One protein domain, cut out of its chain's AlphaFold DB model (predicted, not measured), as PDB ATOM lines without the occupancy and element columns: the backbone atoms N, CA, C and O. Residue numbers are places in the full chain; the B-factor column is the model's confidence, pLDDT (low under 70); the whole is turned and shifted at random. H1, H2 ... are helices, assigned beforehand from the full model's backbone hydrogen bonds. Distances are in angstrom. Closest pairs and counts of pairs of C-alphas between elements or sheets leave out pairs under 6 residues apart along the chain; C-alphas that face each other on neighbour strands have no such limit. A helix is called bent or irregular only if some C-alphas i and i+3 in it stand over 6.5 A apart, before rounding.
ATOM      1  N   ALA A  17     -50.209  -8.973   9.320       89.19
ATOM      2  CA  ALA A  17     -48.785  -8.872   9.642       89.19
ATOM      3  C   ALA A  17     -47.899  -9.336   8.474       89.19
ATOM      4  O   ALA A  17     -46.850  -8.749   8.213       89.19
ATOM      5  N   VAL A  18     -48.330 -10.363   7.732       91.12
ATOM      6  CA  VAL A  18     -47.600 -10.863   6.556       91.12
ATOM      7  C   VAL A  18     -47.634  -9.842   5.417       91.12
ATOM      8  O   VAL A  18     -46.606  -9.581   4.792       91.12
ATOM      9  N   VAL A  19     -48.795  -9.230   5.171       93.94
ATOM     10  CA  VAL A  19     -48.960  -8.189   4.144       93.94
ATOM     11  C   VAL A  19     -48.118  -6.956   4.479       93.94
ATOM     12  O   VAL A  19     -47.406  -6.451   3.609       93.94
ATOM     13  N   GLY A  20     -48.124  -6.516   5.740       96.06
ATOM     14  CA  GLY A  20     -47.305  -5.393   6.197       96.06
ATOM     15  C   GLY A  20     -45.806  -5.629   5.988       96.06
ATOM     16  O   GLY A  20     -45.111  -4.762   5.457       96.06
ATOM     17  N   VAL A  21     -45.309  -6.824   6.327       95.62
ATOM     18  CA  VAL A  21     -43.897  -7.189   6.113       95.62
ATOM     19  C   VAL A  21     -43.542  -7.195   4.626       95.62
ATOM     20  O   VAL A  21     -42.498  -6.668   4.249       95.62
ATOM     21  N   MET A  22     -44.412  -7.730   3.764       96.00
ATOM     22  CA  MET A  22     -44.173  -7.743   2.316       96.00
ATOM     23  C   MET A  22     -44.099  -6.335   1.717       96.00
ATOM     24  O   MET A  22     -43.201  -6.050   0.919       96.00
ATOM     25  N   LEU A  23     -44.997  -5.435   2.125       97.00
ATOM     26  CA  LEU A  23     -44.963  -4.038   1.689       97.00
ATOM     27  C   LEU A  23     -43.690  -3.334   2.161       97.00
ATOM     28  O   LEU A  23     -43.043  -2.645   1.374       97.00
ATOM     29  N   PHE A  24     -43.296  -3.555   3.416       97.06
ATOM     30  CA  PHE A  24     -42.079  -2.976   3.972       97.06
ATOM     31  C   PHE A  24     -40.821  -3.448   3.230       97.06
ATOM     32  O   PHE A  24     -39.999  -2.624   2.834       97.06
ATOM     33  N   VAL A  25     -40.688  -4.756   2.979       97.06
ATOM     34  CA  VAL A  25     -39.552  -5.318   2.228       97.06
ATOM     35  C   VAL A  25     -39.507  -4.756   0.806       97.06
ATOM     36  O   VAL A  25     -38.444  -4.359   0.337       97.06
ATOM     37  N   THR A  26     -40.656  -4.652   0.137       96.56
ATOM     38  CA  THR A  26     -40.737  -4.102  -1.225       96.56
ATOM     39  C   THR A  26     -40.315  -2.633  -1.263       96.56
ATOM     40  O   THR A  26     -39.512  -2.238  -2.109       96.56
ATOM     41  N   ALA A  27     -40.805  -1.825  -0.317       96.31
ATOM     42  CA  ALA A  27     -40.431  -0.420  -0.198       96.31
ATOM     43  C   ALA A  27     -38.934  -0.250   0.108       96.31
ATOM     44  O   ALA A  27     -38.280   0.602  -0.491       96.31
ATOM     45  N   ALA A  28     -38.375  -1.089   0.985       94.06
ATOM     46  CA  ALA A  28     -36.949  -1.081   1.293       94.06
ATOM     47  C   ALA A  28     -36.102  -1.413   0.055       94.06
ATOM     48  O   ALA A  28     -35.159  -0.685  -0.246       94.06
ATOM     49  N   ILE A  29     -36.461  -2.455  -0.705       94.38
ATOM     50  CA  ILE A  29     -35.763  -2.826  -1.948       94.38
ATOM     51  C   ILE A  29     -35.795  -1.673  -2.955       94.38
ATOM     52  O   ILE A  29     -34.756  -1.328  -3.514       94.38
ATOM     53  N   LEU A  30     -36.959  -1.045  -3.157       93.19
ATOM     54  CA  LEU A  30     -37.096   0.123  -4.033       93.19
ATOM     55  C   LEU A  30     -36.195   1.275  -3.586       93.19
ATOM     56  O   LEU A  30     -35.507   1.871  -4.412       93.19
ATOM     57  N   LEU A  31     -36.148   1.559  -2.284       91.62
ATOM     58  CA  LEU A  31     -35.296   2.607  -1.733       91.62
ATOM     59  C   LEU A  31     -33.812   2.311  -1.987       91.62
ATOM     60  O   LEU A  31     -33.097   3.184  -2.475       91.62
ATOM     61  N   PHE A  32     -33.350   1.083  -1.733       86.69
ATOM     62  CA  PHE A  32     -31.963   0.691  -2.006       86.69
ATOM     63  C   PHE A  32     -31.624   0.722  -3.500       86.69
ATOM     64  O   PHE A  32     -30.530   1.151  -3.868       86.69
ATOM     65  N   TYR A  33     -32.560   0.325  -4.363       87.06
ATOM     66  CA  TYR A  33     -32.379   0.363  -5.813       87.06
ATOM     67  C   TYR A  33     -32.252   1.796  -6.343       87.06
ATOM     68  O   TYR A  33     -31.431   2.059  -7.217       87.06
ATOM     69  N   LEU A  34     -33.018   2.737  -5.784       83.69
ATOM     70  CA  LEU A  34     -32.953   4.152  -6.156       83.69
ATOM     71  C   LEU A  34     -31.749   4.879  -5.531       83.69
ATOM     72  O   LEU A  34     -31.184   5.773  -6.157       83.69
ATOM     73  N   ALA A  35     -31.328   4.498  -4.323       77.81
ATOM     74  CA  ALA A  35     -30.203   5.128  -3.629       77.81
ATOM     75  C   ALA A  35     -28.827   4.640  -4.123       77.81
ATOM     76  O   ALA A  35     -27.866   5.410  -4.140       77.81
ATOM     77  N   GLY A  36     -28.716   3.376  -4.546       69.12
ATOM     78  CA  GLY A  36     -27.454   2.758  -4.972       69.12
ATOM     79  C   GLY A  36     -26.719   3.484  -6.115       69.12
ATOM     80  O   GLY A  36     -25.508   3.696  -6.002       69.12
ATOM     81  N   PRO A  37     -27.405   3.908  -7.194       66.00
ATOM     82  CA  PRO A  37     -26.780   4.638  -8.298       66.00
ATOM     83  C   PRO A  37     -26.233   6.012  -7.892       66.00
ATOM     84  O   PRO A  37     -25.194   6.431  -8.393       66.00
ATOM     85  N   VAL A  38     -26.882   6.703  -6.948       60.03
ATOM     86  CA  VAL A  38     -26.482   8.057  -6.524       60.03
ATOM     87  C   VAL A  38     -25.130   8.046  -5.807       60.03
ATOM     88  O   VAL A  38     -24.330   8.962  -5.987       60.03
ATOM     89  N   ALA A  39     -24.841   7.003  -5.024       58.81
ATOM     90  CA  ALA A  39     -23.561   6.877  -4.330       58.81
ATOM     91  C   ALA A  39     -22.405   6.532  -5.287       58.81
ATOM     92  O   ALA A  39     -21.322   7.095  -5.161       58.81
ATOM     93  N   LYS A  40     -22.640   5.648  -6.268       54.84
ATOM     94  CA  LYS A  40     -21.608   5.239  -7.236       54.84
ATOM     95  C   LYS A  40     -21.291   6.329  -8.262       54.84
ATOM     96  O   LYS A  40     -20.124   6.524  -8.589       54.84
ATOM     97  N   ASN A  41     -22.302   7.065  -8.721       57.53
ATOM     98  CA  ASN A  41     -22.104   8.116  -9.719       57.53
ATOM     99  C   ASN A  41     -21.276   9.279  -9.168       57.53
ATOM    100  O   ASN A  41     -20.398   9.766  -9.861       57.53
ATOM    101  N   ARG A  42     -21.449   9.655  -7.892       59.41
ATOM    102  CA  ARG A  42     -20.658  10.741  -7.284       59.41
ATOM    103  C   ARG A  42     -19.152  10.486  -7.303       59.41
ATOM    104  O   ARG A  42     -18.396  11.424  -7.513       59.41
ATOM    105  N   GLN A  43     -18.715   9.245  -7.085       59.94
ATOM    106  CA  GLN A  43     -17.289   8.914  -7.087       59.94
ATOM    107  C   GLN A  43     -16.718   8.885  -8.511       59.94
ATOM    108  O   GLN A  43     -15.636   9.413  -8.746       59.94
ATOM    109  N   ALA A  44     -17.464   8.325  -9.469       61.66
ATOM    110  CA  ALA A  44     -17.071   8.332 -10.876       61.66
ATOM    111  C   ALA A  44     -17.030   9.758 -11.459       61.66
ATOM    112  O   ALA A  44     -16.097  10.096 -12.183       61.66
ATOM    113  N   ASP A  45     -17.996  10.604 -11.097       68.12
ATOM    114  CA  ASP A  45     -18.047  12.006 -11.516       68.12
ATOM    115  C   ASP A  45     -16.895  12.822 -10.907       68.12
ATOM    116  O   ASP A  45     -16.331  13.673 -11.591       68.12
ATOM    117  N   HIS A  46     -16.499  12.539  -9.658       67.25
ATOM    118  CA  HIS A  46     -15.348  13.184  -9.015       67.25
ATOM    119  C   HIS A  46     -14.034  12.834  -9.719       67.25
ATOM    120  O   HIS A  46     -13.291  13.726 -10.115       67.25
ATOM    121  N   LEU A  47     -13.795  11.540  -9.960       66.62
ATOM    122  CA  LEU A  47     -12.617  11.059 -10.689       66.62
ATOM    123  C   LEU A  47     -12.551  11.640 -12.103       66.62
ATOM    124  O   LEU A  47     -11.484  12.002 -12.592       66.62
ATOM    125  N   ARG A  48     -13.705  11.757 -12.764       68.75
ATOM    126  CA  ARG A  48     -13.789  12.344 -14.098       68.75
ATOM    127  C   ARG A  48     -13.500  13.846 -14.084       68.75
ATOM    128  O   ARG A  48     -12.772  14.319 -14.951       68.75
ATOM    129  N   GLN A  49     -14.021  14.589 -13.106       74.88
ATOM    130  CA  GLN A  49     -13.703  16.011 -12.948       74.88
ATOM    131  C   GLN A  49     -12.217  16.245 -12.645       74.88
ATOM    132  O   GLN A  49     -11.643  17.206 -13.153       74.88
ATOM    133  N   GLU A  50     -11.582  15.378 -11.855       68.44
ATOM    134  CA  GLU A  50     -10.136  15.432 -11.609       68.44
ATOM    135  C   GLU A  50      -9.333  15.124 -12.878       68.44
ATOM    136  O   GLU A  50      -8.439  15.891 -13.239       68.44
ATOM    137  N   ALA A  51      -9.703  14.076 -13.621       67.56
ATOM    138  CA  ALA A  51      -9.045  13.708 -14.874       67.56
ATOM    139  C   ALA A  51      -9.155  14.800 -15.953       67.56
ATOM    140  O   ALA A  51      -8.212  15.006 -16.712       67.56
ATOM    141  N   GLU A  52     -10.273  15.532 -16.016       70.44
ATOM    142  CA  GLU A  52     -10.446  16.666 -16.936       70.44
ATOM    143  C   GLU A  52      -9.622  17.900 -16.504       70.44
ATOM    144  O   GLU A  52      -9.193  18.689 -17.350       70.44
ATOM    145  N   ARG A  53      -9.343  18.064 -15.202       67.69
ATOM    146  CA  ARG A  53      -8.523  19.170 -14.677       67.69
ATOM    147  C   ARG A  53      -7.027  18.942 -14.849       67.69
ATOM    148  O   ARG A  53      -6.319  19.919 -15.097       67.69
ATOM    149  N   LEU A  54      -6.547  17.699 -14.782       66.94
ATOM    150  CA  LEU A  54      -5.114  17.383 -14.874       66.94
ATOM    151  C   LEU A  54      -4.435  17.990 -16.107       66.94
ATOM    152  O   LEU A  54      -3.472  18.737 -15.940       66.94
ATOM    153  N   PRO A  55      -4.933  17.753 -17.337       65.19
ATOM    154  CA  PRO A  55      -4.314  18.306 -18.535       65.19
ATOM    155  C   PRO A  55      -4.305  19.834 -18.525       65.19
ATOM    156  O   PRO A  55      -3.344  20.446 -18.986       65.19
ATOM    157  N   SER A  56      -5.350  20.460 -17.971       64.44
ATOM    158  CA  SER A  56      -5.458  21.920 -17.889       64.44
ATOM    159  C   SER A  56      -4.473  22.528 -16.889       64.44
ATOM    160  O   SER A  56      -3.881  23.560 -17.187       64.44
ATOM    161  N   LEU A  57      -4.228  21.867 -15.754       64.12
ATOM    162  CA  LEU A  57      -3.245  22.290 -14.754       64.12
ATOM    163  C   LEU A  57      -1.818  22.088 -15.271       64.12
ATOM    164  O   LEU A  57      -1.002  23.007 -15.214       64.12
ATOM    165  N   LEU A  58      -1.554  20.933 -15.890       62.69
ATOM    166  CA  LEU A  58      -0.268  20.627 -16.519       62.69
ATOM    167  C   LEU A  58       0.051  21.570 -17.689       62.69
ATOM    168  O   LEU A  58       1.222  21.833 -17.947       62.69
ATOM    169  N   SER A  59      -0.966  22.102 -18.376       59.12
ATOM    170  CA  SER A  59      -0.803  23.046 -19.494       59.12
ATOM    171  C   SER A  59      -0.792  24.521 -19.074       59.12
ATOM    172  O   SER A  59      -0.279  25.354 -19.819       59.12
ATOM    173  N   SER A  60      -1.393  24.871 -17.930       54.91
ATOM    174  CA  SER A  60      -1.598  26.266 -17.510       54.91
ATOM    175  C   SER A  60      -0.580  26.761 -16.480       54.91
ATOM    176  O   SER A  60      -0.435  27.977 -16.331       54.91
ATOM    177  N   GLU A  61       0.134  25.878 -15.778       52.16
ATOM    178  CA  GLU A  61       1.198  26.293 -14.863       52.16
ATOM    179  C   GLU A  61       2.551  26.377 -15.570       52.16
ATOM    180  O   GLU A  61       3.237  25.379 -15.782       52.16
ATOM    181  N   GLN A  62       2.985  27.612 -15.835       48.75
ATOM    182  CA  GLN A  62       4.271  27.979 -16.449       48.75
ATOM    183  C   GLN A  62       5.528  27.406 -15.745       48.75
ATOM    184  O   GLN A  62       6.635  27.570 -16.258       48.75
ATOM    185  N   ASN A  63       5.385  26.699 -14.617       46.28
ATOM    186  CA  ASN A  63       6.480  26.050 -13.892       46.28
ATOM    187  C   ASN A  63       6.506  24.512 -14.009       46.28
ATOM    188  O   ASN A  63       7.598  23.955 -14.054       46.28
ATOM    189  N   LEU A  64       5.364  23.819 -14.115       46.75
ATOM    190  CA  LEU A  64       5.319  22.346 -14.216       46.75
ATOM    191  C   LEU A  64       5.425  21.855 -15.664       46.75
ATOM    192  O   LEU A  64       6.095  20.853 -15.934       46.75
ATOM    193  N   THR A  65       4.846  22.596 -16.616       45.00
ATOM    194  CA  THR A  65       4.945  22.272 -18.048       45.00
ATOM    195  C   THR A  65       6.394  22.342 -18.520       45.00
ATOM    196  O   THR A  65       6.831  21.488 -19.277       45.00
ATOM    197  N   THR A  66       7.187  23.282 -18.001       42.47
ATOM    198  CA  THR A  66       8.613  23.410 -18.343       42.47
ATOM    199  C   THR A  66       9.423  22.167 -17.945       42.47
ATOM    200  O   THR A  66      10.408  21.839 -18.609       42.47
ATOM    201  N   VAL A  67       8.992  21.432 -16.912       47.78
ATOM    202  CA  VAL A  67       9.709  20.255 -16.402       47.78
ATOM    203  C   VAL A  67       9.247  18.956 -17.079       47.78
ATOM    204  O   VAL A  67      10.100  18.151 -17.438       47.78
ATOM    205  N   LEU A  68       7.948  18.761 -17.348       49.03
ATOM    206  CA  LEU A  68       7.444  17.544 -18.017       49.03
ATOM    207  C   LEU A  68       7.380  17.644 -19.554       49.03
ATOM    208  O   LEU A  68       7.592  16.649 -20.246       49.03
ATOM    209  N   ILE A  69       7.083  18.826 -20.103       49.00
ATOM    210  CA  ILE A  69       6.768  19.055 -21.523       49.00
ATOM    211  C   ILE A  69       7.401  20.387 -21.970       49.00
ATOM    212  O   ILE A  69       6.740  21.412 -22.143       49.00
ATOM    213  N   SER A  70       8.722  20.396 -22.160       40.44
ATOM    214  CA  SER A  70       9.400  21.522 -22.818       40.44
ATOM    215  C   SER A  70       9.157  21.458 -24.337       40.44
ATOM    216  O   SER A  70       9.972  20.943 -25.097       40.44
ATOM    217  N   GLY A  71       8.008  21.972 -24.791       47.94
ATOM    218  CA  GLY A  71       7.572  21.898 -26.195       47.94
ATOM    219  C   GLY A  71       6.961  20.537 -26.558       47.94
ATOM    220  O   GLY A  71       6.616  19.762 -25.679       47.94
ATOM    221  N   SER A  72       6.818  20.199 -27.848       43.69
ATOM    222  CA  SER A  72       6.238  18.903 -28.276       43.69
ATOM    223  C   SER A  72       7.137  17.684 -27.993       43.69
ATOM    224  O   SER A  72       6.961  16.630 -28.605       43.69
ATOM    225  N   GLN A  73       8.143  17.830 -27.130       45.19
ATOM    226  CA  GLN A  73       9.066  16.780 -26.734       45.19
ATOM    227  C   GLN A  73       9.064  16.688 -25.207       45.19
ATOM    228  O   GLN A  73       9.487  17.610 -24.510       45.19
ATOM    229  N   ALA A  74       8.575  15.562 -24.688       54.28
ATOM    230  CA  ALA A  74       8.792  15.195 -23.298       54.28
ATOM    231  C   ALA A  74      10.298  14.971 -23.098       54.28
ATOM    232  O   ALA A  74      10.911  14.225 -23.862       54.28
ATOM    233  N   ASN A  75      10.906  15.628 -22.107       57.00
ATOM    234  CA  ASN A  75      12.308  15.400 -21.766       57.00
ATOM    235  C   ASN A  75      12.370  14.308 -20.681       57.00
ATOM    236  O   ASN A  75      12.089  14.603 -19.517       57.00
ATOM    237  N   PRO A  76      12.698  13.049 -21.029       54.47
ATOM    238  CA  PRO A  76      12.521  11.903 -20.138       54.47
ATOM    239  C   PRO A  76      13.324  12.001 -18.832       54.47
ATOM    240  O   PRO A  76      12.888  11.456 -17.825       54.47
ATOM    241  N   GLY A  77      14.441  12.741 -18.812       56.25
ATOM    242  CA  GLY A  77      15.265  12.903 -17.607       56.25
ATOM    243  C   GLY A  77      14.646  13.782 -16.510       56.25
ATOM    244  O   GLY A  77      14.987  13.627 -15.345       56.25
ATOM    245  N   ASN A  78      13.717  14.679 -16.853       58.97
ATOM    246  CA  ASN A  78      13.055  15.561 -15.880       58.97
ATOM    247  C   ASN A  78      11.767  14.948 -15.305       58.97
ATOM    248  O   ASN A  78      11.332  15.293 -14.206       58.97
ATOM    249  N   VAL A  79      11.159  14.036 -16.065       62.31
ATOM    250  CA  VAL A  79       9.988  13.251 -15.654       62.31
ATOM    251  C   VAL A  79      10.369  12.316 -14.503       62.31
ATOM    252  O   VAL A  79       9.612  12.164 -13.553       62.31
ATOM    253  N   GLU A  80      11.587  11.779 -14.542       62.28
ATOM    254  CA  GLU A  80      12.136  10.865 -13.539       62.28
ATOM    255  C   GLU A  80      12.247  11.509 -12.147       62.28
ATOM    256  O   GLU A  80      11.722  10.980 -11.170       62.28
ATOM    257  N   SER A  81      12.829  12.709 -12.063       63.03
ATOM    258  CA  SER A  81      13.023  13.429 -10.797       63.03
ATOM    259  C   SER A  81      11.732  13.975 -10.181       63.03
ATOM    260  O   SER A  81      11.673  14.197  -8.977       63.03
ATOM    261  N   LEU A  82      10.700  14.223 -10.996       61.75
ATOM    262  CA  LEU A  82       9.388  14.663 -10.507       61.75
ATOM    263  C   LEU A  82       8.529  13.506  -9.986       61.75
ATOM    264  O   LEU A  82       7.571  13.746  -9.258       61.75
ATOM    265  N   LEU A  83       8.841  12.272 -10.386       63.62
ATOM    266  CA  LEU A  83       8.026  11.088 -10.110       63.62
ATOM    267  C   LEU A  83       8.653  10.134  -9.089       63.62
ATOM    268  O   LEU A  83       7.956   9.232  -8.623       63.62
ATOM    269  N   GLU A  84       9.915  10.342  -8.691       66.88
ATOM    270  CA  GLU A  84      10.494   9.677  -7.511       66.88
ATOM    271  C   GLU A  84       9.686   9.958  -6.233       66.88
ATOM    272  O   GLU A  84       9.645   9.117  -5.336       66.88
ATOM    273  N   ASP A  85       8.992  11.098  -6.177       75.00
ATOM    274  CA  ASP A  85       8.143  11.499  -5.058       75.00
ATOM    275  C   ASP A  85       6.672  11.606  -5.496       75.00
ATOM    276  O   ASP A  85       6.089  12.685  -5.599       75.00
ATOM    277  N   TYR A  86       6.075  10.452  -5.819       78.25
ATOM    278  CA  TYR A  86       4.679  10.345  -6.271       78.25
ATOM    279  C   TYR A  86       3.682  11.010  -5.310       78.25
ATOM    280  O   TYR A  86       2.738  11.654  -5.762       78.25
ATOM    281  N   GLU A  87       3.900  10.896  -3.998       81.38
ATOM    282  CA  GLU A  87       3.030  11.516  -2.991       81.38
ATOM    283  C   GLU A  87       3.130  13.047  -3.022       81.38
ATOM    284  O   GLU A  87       2.115  13.740  -2.993       81.38
ATOM    285  N   ASN A  88       4.336  13.590  -3.172       78.31
ATOM    286  CA  ASN A  88       4.536  15.026  -3.341       78.31
ATOM    287  C   ASN A  88       3.957  15.521  -4.673       78.31
ATOM    288  O   ASN A  88       3.344  16.581  -4.731       78.31
ATOM    289  N   LEU A  89       4.042  14.723  -5.742       75.94
ATOM    290  CA  LEU A  89       3.373  15.053  -6.997       75.94
ATOM    291  C   LEU A  89       1.841  15.058  -6.852       75.94
ATOM    292  O   LEU A  89       1.193  15.944  -7.409       75.94
ATOM    293  N   LYS A  90       1.252  14.120  -6.095       78.38
ATOM    294  CA  LYS A  90      -0.181  14.147  -5.747       78.38
ATOM    295  C   LYS A  90      -0.548  15.437  -5.020       78.38
ATOM    296  O   LYS A  90      -1.536  16.073  -5.383       78.38
ATOM    297  N   GLU A  91       0.269  15.852  -4.053       80.00
ATOM    298  CA  GLU A  91       0.062  17.085  -3.290       80.00
ATOM    299  C   GLU A  91       0.173  18.337  -4.175       80.00
ATOM    300  O   GLU A  91      -0.717  19.187  -4.154       80.00
ATOM    301  N   ILE A  92       1.206  18.417  -5.019       74.25
ATOM    302  CA  ILE A  92       1.430  19.529  -5.955       74.25
ATOM    303  C   ILE A  92       0.284  19.643  -6.964       74.25
ATOM    304  O   ILE A  92      -0.173  20.745  -7.265       74.25
ATOM    305  N   LEU A  93      -0.190  18.515  -7.496       71.38
ATOM    306  CA  LEU A  93      -1.293  18.499  -8.456       71.38
ATOM    307  C   LEU A  93      -2.670  18.630  -7.785       71.38
ATOM    308  O   LEU A  93      -3.669  18.799  -8.486       71.38
ATOM    309  N   GLY A  94      -2.736  18.559  -6.450       74.12
ATOM    310  CA  GLY A  94      -3.981  18.588  -5.685       74.12
ATOM    311  C   GLY A  94      -4.904  17.408  -5.998       74.12
ATOM    312  O   GLY A  94      -6.120  17.591  -6.068       74.12
ATOM    313  N   ILE A  95      -4.333  16.226  -6.251       76.81
ATOM    314  CA  ILE A  95      -5.066  15.009  -6.613       76.81
ATOM    315  C   ILE A  95      -5.025  14.033  -5.441       76.81
ATOM    316  O   ILE A  95      -3.968  13.507  -5.094       76.81
ATOM    317  N   ASP A  96      -6.190  13.704  -4.890       78.94
ATOM    318  CA  ASP A  96      -6.293  12.663  -3.860       78.94
ATOM    319  C   ASP A  96      -6.353  11.253  -4.470       78.94
ATOM    320  O   ASP A  96      -5.936  10.267  -3.849       78.94
ATOM    321  N   ALA A  97      -6.863  11.148  -5.699       80.44
ATOM    322  CA  ALA A  97      -7.015   9.893  -6.418       80.44
ATOM    323  C   ALA A  97      -5.684   9.285  -6.887       80.44
ATOM    324  O   ALA A  97      -4.688   9.961  -7.134       80.44
ATOM    325  N   GLU A  98      -5.699   7.964  -7.055       86.19
ATOM    326  CA  GLU A  98      -4.593   7.234  -7.661       86.19
ATOM    327  C   GLU A  98      -4.568   7.466  -9.174       86.19
ATOM    328  O   GLU A  98      -5.582   7.277  -9.849       86.19
ATOM    329  N   PHE A  99      -3.405   7.828  -9.717       84.50
ATOM    330  CA  PHE A  99      -3.238   8.066 -11.148       84.50
ATOM    331  C   PHE A  99      -1.997   7.365 -11.706       84.50
ATOM    332  O   PHE A  99      -1.101   6.935 -10.976       84.50
ATOM    333  N   CYS A 100      -1.960   7.239 -13.030       85.00
ATOM    334  CA  CYS A 100      -0.800   6.766 -13.769       85.00
ATOM    335  C   CYS A 100      -0.537   7.689 -14.953       85.00
ATOM    336  O   CYS A 100      -1.452   8.001 -15.715       85.00
ATOM    337  N   VAL A 101       0.718   8.092 -15.112       82.12
ATOM    338  CA  VAL A 101       1.201   8.819 -16.282       82.12
ATOM    339  C   VAL A 101       1.810   7.807 -17.241       82.12
ATOM    340  O   VAL A 101       2.709   7.048 -16.874       82.12
ATOM    341  N   TYR A 102       1.319   7.791 -18.475       84.62
ATOM    342  CA  TYR A 102       1.829   6.939 -19.541       84.62
ATOM    343  C   TYR A 102       1.842   7.707 -20.861       84.62
ATOM    344  O   TYR A 102       1.175   8.733 -21.002       84.62
ATOM    345  N   PHE A 103       2.619   7.205 -21.818       83.62
ATOM    346  CA  PHE A 103       2.683   7.758 -23.165       83.62
ATOM    347  C   PHE A 103       2.102   6.761 -24.155       83.62
ATOM    348  O   PHE A 103       2.296   5.553 -24.021       83.62
ATOM    349  N   GLU A 104       1.406   7.288 -25.150       83.81
ATOM    350  CA  GLU A 104       0.760   6.529 -26.213       83.81
ATOM    351  C   GLU A 104       1.242   7.086 -27.557       83.81
ATOM    352  O   GLU A 104       1.359   8.304 -27.718       83.81
ATOM    353  N   ASP A 105       1.594   6.204 -28.493       84.88
ATOM    354  CA  ASP A 105       1.959   6.593 -29.854       84.88
ATOM    355  C   ASP A 105       0.716   6.861 -30.725       84.88
ATOM    356  O   ASP A 105      -0.425   6.644 -30.318       84.88
ATOM    357  N   GLU A 106       0.923   7.319 -31.962       88.25
ATOM    358  CA  GLU A 106      -0.170   7.607 -32.908       88.25
ATOM    359  C   GLU A 106      -1.025   6.375 -33.265       88.25
ATOM    360  O   GLU A 106      -2.134   6.517 -33.780       88.25
ATOM    361  N   ASN A 107      -0.522   5.166 -33.004       87.94
ATOM    362  CA  ASN A 107      -1.203   3.903 -33.279       87.94
ATOM    363  C   ASN A 107      -1.920   3.338 -32.043       87.94
ATOM    364  O   ASN A 107      -2.505   2.256 -32.125       87.94
ATOM    365  N   GLY A 108      -1.873   4.037 -30.908       84.19
ATOM    366  CA  GLY A 108      -2.468   3.592 -29.655       84.19
ATOM    367  C   GLY A 108      -1.597   2.642 -28.828       84.19
ATOM    368  O   GLY A 108      -2.090   1.992 -27.906       84.19
ATOM    369  N   ASN A 109      -0.307   2.506 -29.155       86.56
ATOM    370  CA  ASN A 109       0.606   1.655 -28.399       86.56
ATOM    371  C   ASN A 109       1.216   2.419 -27.227       86.56
ATOM    372  O   ASN A 109       1.680   3.549 -27.376       86.56
ATOM    373  N   ILE A 110       1.300   1.756 -26.074       85.06
ATOM    374  CA  ILE A 110       1.964   2.309 -24.895       85.06
ATOM    375  C   ILE A 110       3.472   2.359 -25.145       85.06
ATOM    376  O   ILE A 110       4.102   1.330 -25.408       85.06
ATOM    377  N   VAL A 111       4.054   3.549 -25.024       84.62
ATOM    378  CA  VAL A 111       5.498   3.762 -25.113       84.62
ATOM    379  C   VAL A 111       6.103   3.540 -23.724       84.62
ATOM    380  O   VAL A 111       5.823   4.320 -22.811       84.62
ATOM    381  N   PRO A 112       6.924   2.490 -23.528       81.81
ATOM    382  CA  PRO A 112       7.432   2.154 -22.209       81.81
ATOM    383  C   PRO A 112       8.398   3.218 -21.686       81.81
ATOM    384  O   PRO A 112       9.363   3.600 -22.352       81.81
ATOM    385  N   LEU A 113       8.186   3.621 -20.438       79.19
ATOM    386  CA  LEU A 113       9.064   4.511 -19.692       79.19
ATOM    387  C   LEU A 113      10.036   3.668 -18.870       79.19
ATOM    388  O   LEU A 113       9.636   2.995 -17.924       79.19
ATOM    389  N   GLN A 114      11.311   3.652 -19.264       77.06
ATOM    390  CA  GLN A 114      12.356   2.846 -18.610       77.06
ATOM    391  C   GLN A 114      12.012   1.351 -18.491       77.06
ATOM    392  O   GLN A 114      12.316   0.687 -17.501       77.06
ATOM    393  N   GLY A 115      11.338   0.811 -19.508       81.69
ATOM    394  CA  GLY A 115      10.910  -0.585 -19.500       81.69
ATOM    395  C   GLY A 115       9.707  -0.870 -18.605       81.69
ATOM    396  O   GLY A 115       9.424  -2.042 -18.365       81.69
ATOM    397  N   ARG A 116       8.990   0.160 -18.145       84.81
ATOM    398  CA  ARG A 116       7.701   0.044 -17.454       84.81
ATOM    399  C   ARG A 116       6.566   0.628 -18.291       84.81
ATOM    400  O   ARG A 116       6.808   1.451 -19.168       84.81
ATOM    401  N   VAL A 117       5.339   0.183 -18.030       87.19
ATOM    402  CA  VAL A 117       4.121   0.623 -18.743       87.19
ATOM    403  C   VAL A 117       3.857   2.119 -18.544       87.19
ATOM    404  O   VAL A 117       3.457   2.813 -19.472       87.19
ATOM    405  N   GLY A 118       4.122   2.627 -17.348       85.12
ATOM    406  CA  GLY A 118       3.979   4.026 -16.983       85.12
ATOM    407  C   GLY A 118       4.623   4.301 -15.629       85.12
ATOM    408  O   GLY A 118       5.366   3.478 -15.087       85.12
ATOM    409  N   MET A 119       4.339   5.477 -15.083       81.88
ATOM    410  CA  MET A 119       4.821   5.914 -13.775       81.88
ATOM    411  C   MET A 119       3.654   6.443 -12.939       81.88
ATOM    412  O   MET A 119       2.833   7.221 -13.423       81.88
ATOM    413  N   GLY A 120       3.564   6.001 -11.685       83.38
ATOM    414  CA  GLY A 120       2.457   6.315 -10.780       83.38
ATOM    415  C   GLY A 120       1.990   5.091  -9.998       83.38
ATOM    416  O   GLY A 120       2.765   4.172  -9.715       83.38
ATOM    417  N   SER A 121       0.707   5.065  -9.651       86.62
ATOM    418  CA  SER A 121       0.147   4.035  -8.782       86.62
ATOM    419  C   SER A 121       0.064   2.663  -9.435       86.62
ATOM    420  O   SER A 121      -0.560   2.482 -10.480       86.62
ATOM    421  N   SER A 122       0.576   1.642  -8.745       87.94
ATOM    422  CA  SER A 122       0.385   0.236  -9.136       87.94
ATOM    423  C   SER A 122      -1.074  -0.241  -9.063       87.94
ATOM    424  O   SER A 122      -1.390  -1.298  -9.605       87.94
ATOM    425  N   LEU A 123      -1.958   0.535  -8.425       87.31
ATOM    426  CA  LEU A 123      -3.392   0.255  -8.334       87.31
ATOM    427  C   LEU A 123      -4.153   0.633  -9.613       87.31
ATOM    428  O   LEU A 123      -5.300   0.222  -9.788       87.31
ATOM    429  N   VAL A 124      -3.526   1.403 -10.505       85.94
ATOM    430  CA  VAL A 124      -4.112   1.827 -11.775       85.94
ATOM    431  C   VAL A 124      -3.698   0.859 -12.880       85.94
ATOM    432  O   VAL A 124      -2.515   0.551 -13.048       85.94
ATOM    433  N   ASN A 125      -4.686   0.396 -13.649       89.44
ATOM    434  CA  ASN A 125      -4.490  -0.491 -14.791       89.44
ATOM    435  C   ASN A 125      -4.649   0.264 -16.110       89.44
ATOM    436  O   ASN A 125      -5.649   0.948 -16.321       89.44
ATOM    437  N   ILE A 126      -3.705   0.046 -17.021       85.81
ATOM    438  CA  ILE A 126      -3.706   0.566 -18.386       85.81
ATOM    439  C   ILE A 126      -3.624  -0.630 -19.327       85.81
ATOM    440  O   ILE A 126      -2.683  -1.420 -19.263       85.81
ATOM    441  N   SER A 127      -4.638  -0.804 -20.173       83.44
ATOM    442  CA  SER A 127      -4.689  -1.888 -21.168       83.44
ATOM    443  C   SER A 127      -4.435  -3.293 -20.589       83.44
ATOM    444  O   SER A 127      -3.839  -4.151 -21.233       83.44
ATOM    445  N   GLY A 128      -4.892  -3.533 -19.353       84.25
ATOM    446  CA  GLY A 128      -4.752  -4.819 -18.657       84.25
ATOM    447  C   GLY A 128      -3.423  -5.029 -17.919       84.25
ATOM    448  O   GLY A 128      -3.256  -6.070 -17.290       84.25
ATOM    449  N   MET A 129      -2.511  -4.055 -17.949       88.19
ATOM    450  CA  MET A 129      -1.255  -4.069 -17.196       88.19
ATOM    451  C   MET A 129      -1.287  -3.014 -16.088       88.19
ATOM    452  O   MET A 129      -1.877  -1.948 -16.259       88.19
ATOM    453  N   THR A 130      -0.649  -3.290 -14.951       91.00
ATOM    454  CA  THR A 130      -0.510  -2.282 -13.891       91.00
ATOM    455  C   THR A 130       0.457  -1.191 -14.341       91.00
ATOM    456  O   THR A 130       1.419  -1.465 -15.059       91.00
ATOM    457  N   CYS A 131       0.233   0.047 -13.897       87.62
ATOM    458  CA  CYS A 131       1.059   1.207 -14.249       87.62
ATOM    459  C   CYS A 131       2.567   0.932 -14.122       87.62
ATOM    460  O   CYS A 131       3.353   1.270 -14.999       87.62
TER     461      CYS A 131
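Overview. This is residues 17 to 131 of the 137 residues of an uncharacterized protein of Candidatus Woesearchaeota archaeon (UniProt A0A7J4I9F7). Look for a long handle with a head: one long helix, H1, runs nearly straight through a small bend, and its residues 17 to 45 stick out free. At the other end, three short helices, H2, H3 and H4, and the long unnamed stretch 94 to 131, with three short antiparallel pairings, make the head. The printed part has 115 residues, with four named helices in the order H1, H2, H3, H4 and no named strand, class all helix. It is extended, with a radius of gyration of the C-alphas of 21.4 A and spans of 73 by 29 by 26 A.

Along the chain. Find C-alpha 17 at (-48.785, -8.872, 9.642), where H1, residues 17 to 60, begins. By its hydrogen bonds it was assigned as one helix, but it is bent: C-alphas 34 and 37 are 6.6 A apart. Arm H1a, residues 17 to 34, is 25.9 A long; arm H1b, residues 37 to 60, is 34.4 A long and irregular, with C-alphas 52 and 55 6.55 A apart. Then come H2, residues 65 to 68, H3, residues 76 to 83, and H4, residues 86 to 93, which ends at C-alpha 93 (-1.293, 18.499, -8.456).

Arrangement. H1a and H1b stand at a shallow tilt of 10 degrees. H1b is close to H2 but not clearly touching; their closest C-alphas, Leu 58 and Thr 65, are 5.7 A apart. H2 and H3 touch, closest at the C-alphas of Leu 68 and Val 79, 5.5 A. H4 is close to H1b but not clearly touching, about perpendicular at 81 degrees, closest at the C-alphas of Leu 54 and Leu 93, 7.6 A. H1a is apart from H2, H3 and H4. Every O i to N i+4 pair is within hydrogen-bond range in H1a and H4, 16 of 20 in H1b and 2 of 4 in H3; H2 is too short for one.

Size, cuts and confidence. The C-alphas of Ala 17 and Gly 71, the two farthest apart, are 73.5 A apart. The printed part has no cut and no long link between helices. Confidence is under 70 at residues 36 to 48, 50 to 51 and 53 to 84.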